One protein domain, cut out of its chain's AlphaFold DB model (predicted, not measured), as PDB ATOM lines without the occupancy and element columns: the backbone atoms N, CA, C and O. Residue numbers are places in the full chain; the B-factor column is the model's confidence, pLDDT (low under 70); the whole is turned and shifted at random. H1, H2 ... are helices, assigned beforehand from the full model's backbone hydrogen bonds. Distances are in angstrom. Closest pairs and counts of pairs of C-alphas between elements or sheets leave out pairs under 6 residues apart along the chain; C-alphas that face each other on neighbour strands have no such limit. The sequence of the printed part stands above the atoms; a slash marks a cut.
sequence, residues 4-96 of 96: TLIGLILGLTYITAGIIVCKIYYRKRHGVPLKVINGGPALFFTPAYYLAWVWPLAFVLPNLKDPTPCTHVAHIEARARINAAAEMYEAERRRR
ATOM      1  N   THR A   4     239.311 312.077 225.037       93.35
ATOM      2  CA  THR A   4     239.981 313.042 225.914       93.35
ATOM      3  C   THR A   4     239.420 313.006 227.333       93.35
ATOM      4  O   THR A   4     240.184 312.867 228.289       93.35
ATOM      5  N   LEU A   5     238.095 313.080 227.496       95.05
ATOM      6  CA  LEU A   5     237.454 313.075 228.807       95.05
ATOM      7  C   LEU A   5     237.623 311.726 229.508       95.05
ATOM      8  O   LEU A   5     237.884 311.695 230.709       95.05
ATOM      9  N   ILE A   6     237.544 310.615 228.765       95.52
ATOM     10  CA  ILE A   6     237.844 309.279 229.304       95.52
ATOM     11  C   ILE A   6     239.283 309.234 229.834       95.52
ATOM     12  O   ILE A   6     239.506 308.813 230.970       95.52
ATOM     13  N   GLY A   7     240.250 309.713 229.047       95.58
ATOM     14  CA  GLY A   7     241.655 309.777 229.447       95.58
ATOM     15  C   GLY A   7     241.878 310.620 230.704       95.58
ATOM     16  O   GLY A   7     242.584 310.187 231.615       95.58
ATOM     17  N   LEU A   8     241.227 311.784 230.802       95.56
ATOM     18  CA  LEU A   8     241.302 312.653 231.980       95.56
ATOM     19  C   LEU A   8     240.740 311.981 233.236       95.56
ATOM     20  O   LEU A   8     241.374 312.027 234.289       95.56
ATOM     21  N   ILE A   9     239.581 311.324 233.131       95.69
ATOM     22  CA  ILE A   9     238.963 310.617 234.263       95.69
ATOM     23  C   ILE A   9     239.865 309.474 234.733       95.69
ATOM     24  O   ILE A   9     240.119 309.347 235.934       95.69
ATOM     25  N   LEU A  10     240.385 308.663 233.810       94.98
ATOM     26  CA  LEU A  10     241.293 307.567 234.149       94.98
ATOM     27  C   LEU A  10     242.586 308.089 234.785       94.98
ATOM     28  O   LEU A  10     243.014 307.558 235.809       94.98
ATOM     29  N   GLY A  11     243.165 309.164 234.244       92.65
ATOM     30  CA  GLY A  11     244.357 309.804 234.799       92.65
ATOM     31  C   GLY A  11     244.140 310.337 236.218       92.65
ATOM     32  O   GLY A  11     244.922 310.038 237.120       92.65
ATOM     33  N   LEU A  12     243.041 311.061 236.454       91.85
ATOM     34  CA  LEU A  12     242.686 311.565 237.784       91.85
ATOM     35  C   LEU A  12     242.427 310.430 238.778       91.85
ATOM     36  O   LEU A  12     242.863 310.502 239.929       91.85
ATOM     37  N   THR A  13     241.760 309.364 238.333       93.46
ATOM     38  CA  THR A  13     241.494 308.184 239.163       93.46
ATOM     39  C   THR A  13     242.798 307.486 239.541       93.46
ATOM     40  O   THR A  13     243.012 307.184 240.716       93.46
ATOM     41  N   TYR A  14     243.707 307.302 238.579       92.92
ATOM     42  CA  TYR A  14     245.020 306.700 238.805       92.92
ATOM     43  C   TYR A  14     245.851 307.500 239.814       92.92
ATOM     44  O   TYR A  14     246.391 306.929 240.760       92.92
ATOM     45  N   ILE A  15     245.910 308.828 239.659       88.77
ATOM     46  CA  ILE A  15     246.643 309.714 240.575       88.77
ATOM     47  C   ILE A  15     246.020 309.676 241.975       88.77
ATOM     48  O   ILE A  15     246.737 309.577 242.971       88.77
ATOM     49  N   THR A  16     244.691 309.717 242.069       89.50
ATOM     50  CA  THR A  16     243.987 309.701 243.360       89.50
ATOM     51  C   THR A  16     244.223 308.385 244.103       89.50
ATOM     52  O   THR A  16     244.565 308.403 245.289       89.50
ATOM     53  N   ALA A  17     244.122 307.249 243.407       91.54
ATOM     54  CA  ALA A  17     244.460 305.937 243.955       91.54
ATOM     55  C   ALA A  17     245.924 305.890 244.422       91.54
ATOM     56  O   ALA A  17     246.203 305.489 245.554       91.54
ATOM     57  N   GLY A  18     246.844 306.404 243.603       89.62
ATOM     58  CA  GLY A  18     248.260 306.510 243.934       89.62
ATOM     59  C   GLY A  18     248.540 307.295 245.212       89.62
ATOM     60  O   GLY A  18     249.305 306.849 246.069       89.62
ATOM     61  N   ILE A  19     247.868 308.434 245.398       86.24
ATOM     62  CA  ILE A  19     247.979 309.252 246.612       86.24
ATOM     63  C   ILE A  19     247.512 308.472 247.848       86.24
ATOM     64  O   ILE A  19     248.155 308.546 248.900       86.24
ATOM     65  N   ILE A  20     246.409 307.727 247.746       87.69
ATOM     66  CA  ILE A  20     245.877 306.921 248.854       87.69
ATOM     67  C   ILE A  20     246.867 305.815 249.225       87.69
ATOM     68  O   ILE A  20     247.248 305.700 250.393       87.69
ATOM     69  N   VAL A  21     247.331 305.045 248.239       89.54
ATOM     70  CA  VAL A  21     248.289 303.952 248.450       89.54
ATOM     71  C   VAL A  21     249.586 304.481 249.050       89.54
ATOM     72  O   VAL A  21     250.085 303.920 250.022       89.54
ATOM     73  N   CYS A  22     250.089 305.609 248.552       87.52
ATOM     74  CA  CYS A  22     251.282 306.246 249.090       87.52
ATOM     75  C   CYS A  22     251.094 306.683 250.553       87.52
ATOM     76  O   CYS A  22     251.936 306.395 251.403       87.52
ATOM     77  N   LYS A  23     249.959 307.304 250.904       84.91
ATOM     78  CA  LYS A  23     249.658 307.657 252.303       84.91
ATOM     79  C   LYS A  23     249.632 306.428 253.215       84.91
ATOM     80  O   LYS A  23     250.159 306.496 254.326       84.91
ATOM     81  N   ILE A  24     249.051 305.318 252.758       87.50
ATOM     82  CA  ILE A  24     249.025 304.050 253.503       87.50
ATOM     83  C   ILE A  24     250.441 303.494 253.653       87.50
ATOM     84  O   ILE A  24     250.845 303.164 254.766       87.50
ATOM     85  N   TYR A  25     251.205 303.446 252.563       88.08
ATOM     86  CA  TYR A  25     252.592 302.996 252.558       88.08
ATOM     87  C   TYR A  25     253.439 303.769 253.564       88.08
ATOM     88  O   TYR A  25     254.085 303.171 254.421       88.08
ATOM     89  N   TYR A  26     253.390 305.101 253.518       86.94
ATOM     90  CA  TYR A  26     254.148 305.945 254.435       86.94
ATOM     91  C   TYR A  26     253.704 305.756 255.879       86.94
ATOM     92  O   TYR A  26     254.544 305.699 256.777       86.94
ATOM     93  N   ARG A  27     252.400 305.587 256.113       86.51
ATOM     94  CA  ARG A  27     251.894 305.290 257.450       86.51
ATOM     95  C   ARG A  27     252.393 303.938 257.957       86.51
ATOM     96  O   ARG A  27     252.791 303.868 259.111       86.51
ATOM     97  N   LYS A  28     252.433 302.896 257.122       88.80
ATOM     98  CA  LYS A  28     252.997 301.588 257.493       88.80
ATOM     99  C   LYS A  28     254.505 301.668 257.736       88.80
ATOM    100  O   LYS A  28     254.988 301.218 258.768       88.80
ATOM    101  N   ARG A  29     255.241 302.298 256.817       89.25
ATOM    102  CA  ARG A  29     256.703 302.383 256.870       89.25
ATOM    103  C   ARG A  29     257.192 303.268 258.008       89.25
ATOM    104  O   ARG A  29     258.169 302.928 258.655       89.25
ATOM    105  N   HIS A  30     256.562 304.407 258.267       87.82
ATOM    106  CA  HIS A  30     257.077 305.384 259.235       87.82
ATOM    107  C   HIS A  30     256.266 305.442 260.533       87.82
ATOM    108  O   HIS A  30     256.736 306.014 261.513       87.82
ATOM    109  N   GLY A  31     255.056 304.877 260.554       85.14
ATOM    110  CA  GLY A  31     254.108 304.962 261.671       85.14
ATOM    111  C   GLY A  31     253.557 306.365 261.931       85.14
ATOM    112  O   GLY A  31     252.821 306.560 262.892       85.14
ATOM    113  N   VAL A  32     253.881 307.339 261.079       82.78
ATOM    114  CA  VAL A  32     253.413 308.725 261.174       82.78
ATOM    115  C   VAL A  32     252.773 309.160 259.855       82.78
ATOM    116  O   VAL A  32     253.138 308.648 258.793       82.78
ATOM    117  N   PRO A  33     251.792 310.079 259.881       80.93
ATOM    118  CA  PRO A  33     251.170 310.562 258.661       80.93
ATOM    119  C   PRO A  33     252.169 311.361 257.819       80.93
ATOM    120  O   PRO A  33     252.975 312.122 258.351       80.93
ATOM    121  N   LEU A  34     252.049 311.238 256.494       77.49
ATOM    122  CA  LEU A  34     252.963 311.835 255.512       77.49
ATOM    123  C   LEU A  34     253.220 313.335 255.735       77.49
ATOM    124  O   LEU A  34     254.334 313.800 255.520       77.49
ATOM    125  N   LYS A  35     252.224 314.075 256.240       74.50
ATOM    126  CA  LYS A  35     252.355 315.501 256.582       74.50
ATOM    127  C   LYS A  35     253.520 315.802 257.532       74.50
ATOM    128  O   LYS A  35     254.112 316.867 257.448       74.50
ATOM    129  N   VAL A  36     253.835 314.866 258.428       70.45
ATOM    130  CA  VAL A  36     254.921 314.995 259.410       70.45
ATOM    131  C   VAL A  36     256.279 314.830 258.733       70.45
ATOM    132  O   VAL A  36     257.245 315.454 259.143       70.45
ATOM    133  N   ILE A  37     256.342 314.020 257.675       71.77
ATOM    134  CA  ILE A  37     257.576 313.709 256.948       71.77
ATOM    135  C   ILE A  37     257.878 314.802 255.921       71.77
ATOM    136  O   ILE A  37     259.015 315.239 255.807       71.77
ATOM    137  N   ASN A  38     256.851 315.278 255.213       74.53
ATOM    138  CA  ASN A  38     257.000 316.321 254.199       74.53
ATOM    139  C   ASN A  38     257.036 317.745 254.782       74.53
ATOM    140  O   ASN A  38     257.202 318.696 254.026       74.53
ATOM    141  N   GLY A  39     256.817 317.924 256.091       68.12
ATOM    142  CA  GLY A  39     256.696 319.252 256.706       68.12
ATOM    143  C   GLY A  39     255.462 320.045 256.248       68.12
ATOM    144  O   GLY A  39     255.382 321.249 256.465       68.12
ATOM    145  N   GLY A  40     254.489 319.388 255.607       69.15
ATOM    146  CA  GLY A  40     253.311 320.038 255.047       69.15
ATOM    147  C   GLY A  40     252.352 319.070 254.346       69.15
ATOM    148  O   GLY A  40     252.663 317.890 254.163       69.15
ATOM    149  N   PRO A  41     251.154 319.543 253.954       65.10
ATOM    150  CA  PRO A  41     250.151 318.724 253.270       65.10
ATOM    151  C   PRO A  41     250.496 318.443 251.800       65.10
ATOM    152  O   PRO A  41     249.890 317.559 251.192       65.10
ATOM    153  N   ALA A  42     251.441 319.188 251.220       61.34
ATOM    154  CA  ALA A  42     251.801 319.063 249.818       61.34
ATOM    155  C   ALA A  42     252.582 317.762 249.564       61.34
ATOM    156  O   ALA A  42     253.626 317.492 250.158       61.34
ATOM    157  N   LEU A  43     252.043 316.943 248.663       62.90
ATOM    158  CA  LEU A  43     252.691 315.731 248.158       62.90
ATOM    159  C   LEU A  43     253.671 316.039 247.024       62.90
ATOM    160  O   LEU A  43     254.604 315.271 246.809       62.90
ATOM    161  N   PHE A  44     253.457 317.143 246.309       62.73
ATOM    162  CA  PHE A  44     254.196 317.497 245.102       62.73
ATOM    163  C   PHE A  44     255.694 317.673 245.384       62.73
ATOM    164  O   PHE A  44     256.077 318.264 246.389       62.73
ATOM    165  N   PHE A  45     256.525 317.125 244.492       63.26
ATOM    166  CA  PHE A  45     257.997 317.164 244.542       63.26
ATOM    167  C   PHE A  45     258.662 316.457 245.730       63.26
ATOM    168  O   PHE A  45     259.852 316.634 245.972       63.26
ATOM    169  N   THR A  46     257.932 315.608 246.452       70.80
ATOM    170  CA  THR A  46     258.525 314.756 247.493       70.80
ATOM    171  C   THR A  46     258.777 313.340 246.963       70.80
ATOM    172  O   THR A  46     258.121 312.930 246.002       70.80
ATOM    173  N   PRO A  47     259.657 312.533 247.586       70.70
ATOM    174  CA  PRO A  47     259.806 311.114 247.236       70.70
ATOM    175  C   PRO A  47     258.469 310.350 247.254       70.70
ATOM    176  O   PRO A  47     258.262 309.417 246.480       70.70
ATOM    177  N   ALA A  48     257.522 310.808 248.081       74.39
ATOM    178  CA  ALA A  48     256.167 310.281 248.145       74.39
ATOM    179  C   ALA A  48     255.369 310.503 246.850       74.39
ATOM    180  O   ALA A  48     254.536 309.671 246.498       74.39
ATOM    181  N   TYR A  49     255.634 311.582 246.111       78.68
ATOM    182  CA  TYR A  49     255.003 311.824 244.816       78.68
ATOM    183  C   TYR A  49     255.360 310.731 243.809       78.68
ATOM    184  O   TYR A  49     254.477 310.158 243.180       78.68
ATOM    185  N   TYR A  50     256.645 310.388 243.703       77.76
ATOM    186  CA  TYR A  50     257.106 309.331 242.803       77.76
ATOM    187  C   TYR A  50     256.519 307.970 243.186       77.76
ATOM    188  O   TYR A  50     256.055 307.229 242.322       77.76
ATOM    189  N   LEU A  51     256.452 307.673 244.486       78.18
ATOM    190  CA  LEU A  51     255.799 306.468 245.005       78.18
ATOM    191  C   LEU A  51     254.305 306.400 244.656       78.18
ATOM    192  O   LEU A  51     253.797 305.316 244.376       78.18
ATOM    193  N   ALA A  52     253.613 307.542 244.618       82.80
ATOM    194  CA  ALA A  52     252.217 307.602 244.198       82.80
ATOM    195  C   ALA A  52     252.032 307.241 242.714       82.80
ATOM    196  O   ALA A  52     250.971 306.750 242.355       82.80
ATOM    197  N   TRP A  53     253.040 307.412 241.856       85.66
ATOM    198  CA  TRP A  53     252.955 307.020 240.444       85.66
ATOM    199  C   TRP A  53     253.162 305.530 240.203       85.66
ATOM    200  O   TRP A  53     252.587 304.978 239.267       85.66
ATOM    201  N   VAL A  54     253.947 304.869 241.051       87.92
ATOM    202  CA  VAL A  54     254.276 303.439 240.923       87.92
ATOM    203  C   VAL A  54     253.435 302.553 241.843       87.92
ATOM    204  O   VAL A  54     253.785 301.405 242.109       87.92
ATOM    205  N   TRP A  55     252.297 303.066 242.317       89.55
ATOM    206  CA  TRP A  55     251.407 302.361 243.234       89.55
ATOM    207  C   TRP A  55     250.937 300.971 242.762       89.55
ATOM    208  O   TRP A  55     250.775 300.121 243.641       89.55
ATOM    209  N   PRO A  56     250.782 300.652 241.452       91.66
ATOM    210  CA  PRO A  56     250.394 299.302 241.043       91.66
ATOM    211  C   PRO A  56     251.429 298.245 241.435       91.66
ATOM    212  O   PRO A  56     251.079 297.085 241.652       91.66
ATOM    213  N   LEU A  57     252.696 298.638 241.612       88.85
ATOM    214  CA  LEU A  57     253.727 297.729 242.104       88.85
ATOM    215  C   LEU A  57     253.435 297.233 243.524       88.85
ATOM    216  O   LEU A  57     253.938 296.180 243.889       88.85
ATOM    217  N   ALA A  58     252.596 297.912 244.313       86.21
ATOM    218  CA  ALA A  58     252.193 297.434 245.636       86.21
ATOM    219  C   ALA A  58     251.366 296.133 245.593       86.21
ATOM    220  O   ALA A  58     251.293 295.434 246.602       86.21
ATOM    221  N   PHE A  59     250.773 295.778 244.446       86.29
ATOM    222  CA  PHE A  59     250.097 294.486 244.276       86.29
ATOM    223  C   PHE A  59     251.063 293.333 244.016       86.29
ATOM    224  O   PHE A  59     250.724 292.187 244.294       86.29
ATOM    225  N   VAL A  60     252.251 293.636 243.489       90.48
ATOM    226  CA  VAL A  60     253.226 292.630 243.043       90.48
ATOM    227  C   VAL A  60     254.404 292.531 244.010       90.48
ATOM    228  O   VAL A  60     254.927 291.447 244.252       90.48
ATOM    229  N   LEU A  61     254.822 293.654 244.596       88.67
ATOM    230  CA  LEU A  61     255.980 293.744 245.475       88.67
ATOM    231  C   LEU A  61     255.534 293.738 246.945       88.67
ATOM    232  O   LEU A  61     255.031 294.755 247.438       88.67
ATOM    233  N   PRO A  62     255.769 292.645 247.696       86.68
ATOM    234  CA  PRO A  62     255.335 292.541 249.089       86.68
ATOM    235  C   PRO A  62     255.961 293.619 249.983       86.68
ATOM    236  O   PRO A  62     255.282 294.154 250.851       86.68
ATOM    237  N   ASN A  63     257.197 294.044 249.705       86.08
ATOM    238  CA  ASN A  63     257.863 295.129 250.440       86.08
ATOM    239  C   ASN A  63     257.180 296.499 250.282       86.08
ATOM    240  O   ASN A  63     257.370 297.383 251.116       86.08
ATOM    241  N   LEU A  64     256.416 296.710 249.205       83.93
ATOM    242  CA  LEU A  64     255.595 297.912 249.044       83.93
ATOM    243  C   LEU A  64     254.241 297.761 249.736       83.93
ATOM    244  O   LEU A  64     253.695 298.740 250.236       83.93
ATOM    245  N   LYS A  65     253.701 296.544 249.800       85.47
ATOM    246  CA  LYS A  65     252.454 296.270 250.516       85.47
ATOM    247  C   LYS A  65     252.634 296.390 252.029       85.47
ATOM    248  O   LYS A  65     251.843 297.076 252.683       85.47
ATOM    249  N   ASP A  66     253.674 295.751 252.555       87.85
ATOM    250  CA  ASP A  66     253.993 295.641 253.978       87.85
ATOM    251  C   ASP A  66     255.474 295.988 254.210       87.85
ATOM    252  O   ASP A  66     256.319 295.110 254.395       87.85
ATOM    253  N   PRO A  67     255.817 297.288 254.150       89.84
ATOM    254  CA  PRO A  67     257.186 297.738 254.347       89.84
ATOM    255  C   PRO A  67     257.645 297.530 255.786       89.84
ATOM    256  O   PRO A  67     256.910 297.801 256.737       89.84
ATOM    257  N   THR A  68     258.915 297.167 255.944       90.02
ATOM    258  CA  THR A  68     259.571 297.149 257.250       90.02
ATOM    259  C   THR A  68     259.533 298.550 257.876       90.02
ATOM    260  O   THR A  68     259.862 299.532 257.192       90.02
ATOM    261  N   PRO A  69     259.157 298.680 259.163       89.41
ATOM    262  CA  PRO A  69     259.144 299.969 259.835       89.41
ATOM    263  C   PRO A  69     260.522 300.638 259.818       89.41
ATOM    264  O   PRO A  69     261.545 300.024 260.108       89.41
ATOM    265  N   CYS A  70     260.548 301.927 259.501       87.94
ATOM    266  CA  CYS A  70     261.739 302.754 259.522       87.94
ATOM    267  C   CYS A  70     262.259 302.881 260.958       87.94
ATOM    268  O   CYS A  70     261.484 303.093 261.892       87.94
ATOM    269  N   THR A  71     263.574 302.809 261.128       89.42
ATOM    270  CA  THR A  71     264.257 302.894 262.428       89.42
ATOM    271  C   THR A  71     264.941 304.242 262.664       89.42
ATOM    272  O   THR A  71     265.605 304.419 263.677       89.42
ATOM    273  N   HIS A  72     264.759 305.228 261.774       87.44
ATOM    274  CA  HIS A  72     265.277 306.579 262.005       87.44
ATOM    275  C   HIS A  72     264.680 307.190 263.279       87.44
ATOM    276  O   HIS A  72     263.455 307.228 263.434       87.44
ATOM    277  N   VAL A  73     265.554 307.728 264.135       87.34
ATOM    278  CA  VAL A  73     265.216 308.311 265.447       87.34
ATOM    279  C   VAL A  73     264.090 309.339 265.338       87.34
ATOM    280  O   VAL A  73     263.094 309.229 266.047       87.34
ATOM    281  N   ALA A  74     264.156 310.243 264.355       85.52
ATOM    282  CA  ALA A  74     263.113 311.244 264.119       85.52
ATOM    283  C   ALA A  74     261.710 310.630 263.912       85.52
ATOM    284  O   ALA A  74     260.716 311.150 264.419       85.52
ATOM    285  N   HIS A  75     261.607 309.490 263.217       85.09
ATOM    286  CA  HIS A  75     260.330 308.789 263.035       85.09
ATOM    287  C   HIS A  75     259.894 308.030 264.291       85.09
ATOM    288  O   HIS A  75     258.699 307.846 264.509       85.09
ATOM    289  N   ILE A  76     260.834 307.544 265.104       87.57
ATOM    290  CA  ILE A  76     260.525 306.908 266.394       87.57
ATOM    291  C   ILE A  76     259.924 307.945 267.348       87.57
ATOM    292  O   ILE A  76     258.826 307.743 267.859       87.57
ATOM    293  N   GLU A  77     260.575 309.095 267.508       89.75
ATOM    294  CA  GLU A  77     260.082 310.185 268.356       89.75
ATOM    295  C   GLU A  77     258.743 310.741 267.868       89.75
ATOM    296  O   GLU A  77     257.857 311.060 268.662       89.75
ATOM    297  N   ALA A  78     258.567 310.873 266.552       86.93
ATOM    298  CA  ALA A  78     257.304 311.326 265.987       86.93
ATOM    299  C   ALA A  78     256.164 310.321 266.245       86.93
ATOM    300  O   ALA A  78     255.059 310.743 266.583       86.93
ATOM    301  N   ARG A  79     256.424 309.007 266.162       87.97
ATOM    302  CA  ARG A  79     255.456 307.966 266.558       87.97
ATOM    303  C   ARG A  79     255.091 308.072 268.034       87.97
ATOM    304  O   ARG A  79     253.909 308.087 268.355       87.97
ATOM    305  N   ALA A  80     256.090 308.191 268.908       89.98
ATOM    306  CA  ALA A  80     255.874 308.314 270.348       89.98
ATOM    307  C   ALA A  80     254.993 309.528 270.684       89.98
ATOM    308  O   ALA A  80     254.015 309.396 271.414       89.98
ATOM    309  N   ARG A  81     255.270 310.687 270.071       89.09
ATOM    310  CA  ARG A  81     254.455 311.903 270.235       89.09
ATOM    311  C   ARG A  81     253.009 311.720 269.777       89.09
ATOM    312  O   ARG A  81     252.098 312.190 270.451       89.09
ATOM    313  N   ILE A  82     252.786 311.048 268.647       86.77
ATOM    314  CA  ILE A  82     251.432 310.792 268.135       86.77
ATOM    315  C   ILE A  82     250.671 309.827 269.045       86.77
ATOM    316  O   ILE A  82     249.500 310.071 269.321       86.77
ATOM    317  N   ASN A  83     251.325 308.770 269.527       86.49
ATOM    318  CA  ASN A  83     250.705 307.813 270.439       86.49
ATOM    319  C   ASN A  83     250.326 308.483 271.765       86.49
ATOM    320  O   ASN A  83     249.185 308.359 272.193       86.49
ATOM    321  N   ALA A  84     251.221 309.292 272.339       90.01
ATOM    322  CA  ALA A  84     250.930 310.057 273.551       90.01
ATOM    323  C   ALA A  84     249.744 311.024 273.357       90.01
ATOM    324  O   ALA A  84     248.865 311.120 274.211       90.01
ATOM    325  N   ALA A  85     249.673 311.714 272.213       88.92
ATOM    326  CA  ALA A  85     248.542 312.588 271.900       88.92
ATOM    327  C   ALA A  85     247.221 311.810 271.744       88.92
ATOM    328  O   ALA A  85     246.170 312.293 272.164       88.92
ATOM    329  N   ALA A  86     247.267 310.610 271.159       87.94
ATOM    330  CA  ALA A  86     246.101 309.741 271.030       87.94
ATOM    331  C   ALA A  86     245.612 309.237 272.399       87.94
ATOM    332  O   ALA A  86     244.417 309.312 272.674       87.94
ATOM    333  N   GLU A  87     246.521 308.812 273.278       89.84
ATOM    334  CA  GLU A  87     246.201 308.383 274.646       89.84
ATOM    335  C   GLU A  87     245.565 309.511 275.466       89.84
ATOM    336  O   GLU A  87     244.550 309.299 276.130       89.84
ATOM    337  N   MET A  88     246.107 310.729 275.368       90.89
ATOM    338  CA  MET A  88     245.535 311.917 276.011       90.89
ATOM    339  C   MET A  88     244.112 312.200 275.520       90.89
ATOM    340  O   MET A  88     243.210 312.421 276.330       90.89
ATOM    341  N   TYR A  89     243.886 312.138 274.205       90.41
ATOM    342  CA  TYR A  89     242.561 312.334 273.618       90.41
ATOM    343  C   TYR A  89     241.566 311.250 274.055       90.41
ATOM    344  O   TYR A  89     240.409 311.544 274.361       90.41
ATOM    345  N   GLU A  90     241.998 309.991 274.122       91.70
ATOM    346  CA  GLU A  90     241.165 308.898 274.622       91.70
ATOM    347  C   GLU A  90     240.831 309.054 276.108       91.70
ATOM    348  O   GLU A  90     239.684 308.828 276.500       91.70
ATOM    349  N   ALA A  91     241.795 309.472 276.928       91.48
ATOM    350  CA  ALA A  91     241.580 309.738 278.344       91.48
ATOM    351  C   ALA A  91     240.567 310.873 278.558       91.48
ATOM    352  O   ALA A  91     239.684 310.758 279.407       91.48
ATOM    353  N   GLU A  92     240.653 311.941 277.765       92.18
ATOM    354  CA  GLU A  92     239.720 313.066 277.831       92.18
ATOM    355  C   GLU A  92     238.318 312.681 277.343       92.18
ATOM    356  O   GLU A  92     237.321 313.039 277.970       92.18
ATOM    357  N   ARG A  93     238.226 311.863 276.288       91.25
ATOM    358  CA  ARG A  93     236.951 311.327 275.798       91.25
ATOM    359  C   ARG A  93     236.253 310.434 276.828       91.25
ATOM    360  O   ARG A  93     235.034 310.449 276.874       91.25
ATOM    361  N   ARG A  94     236.992 309.681 277.652       90.10
ATOM    362  CA  ARG A  94     236.417 308.851 278.732       90.10
ATOM    363  C   ARG A  94     235.892 309.661 279.926       90.10
ATOM    364  O   ARG A  94     235.194 309.095 280.757       90.10
ATOM    365  N   ARG A  95     236.257 310.944 280.047       87.55
ATOM    366  CA  ARG A  95     235.791 311.838 281.127       87.55
ATOM    367  C   ARG A  95     234.492 312.580 280.796       87.55
ATOM    368  O   ARG A  95     233.942 313.207 281.696       87.55
ATOM    369  N   ARG A  96     234.051 312.559 279.535       76.73
ATOM    370  CA  ARG A  96     232.782 313.147 279.079       76.73
ATOM    371  C   ARG A  96     231.694 312.088 279.050       76.73
ATOM    372  O   ARG A  96     230.546 312.460 279.364       76.73
TER     373      ARG A  96
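This is residues 4 to 96 of the 96 residues of an uncharacterized protein of Nocardia brasiliensis ATCC 700358 (UniProt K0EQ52). Long helices H1 and H6 form an L, with short H2 to H5 clustered along the second half of H1. Residues 4 to 13 and 84 to 96 stick out. The printed part, 93 residues with six named helices, is all helix and loose, radius of gyration of the C-alphas 16.3 A, spanning 55 by 33 by 24 A.

H1, residues 4 to 30, runs 38.2 A from (239.981, 313.042, 225.914). H2 is 34 to 37, H3 47 to 53, H4 55 to 59, H5 62 to 65. H6, residues 73 to 93, runs 30.3 A to (236.951, 311.327, 275.798).

H1 touches H3 with residues 15 to 26 alone; closest C-alphas 18 and 52, 4.1 A. H1 and H6 are close but not clearly touching, about perpendicular at 88 degrees; closest C-alphas 30 and 75, 6.1 A. Every O i to N i+4 pair is within hydrogen-bond range in H1, H3 and H6; H4 has 0 of 1, but 2 of 2 O i to N i+3.

The printed part has no cut and no long link; pLDDT is under 70 at residues 39 to 45.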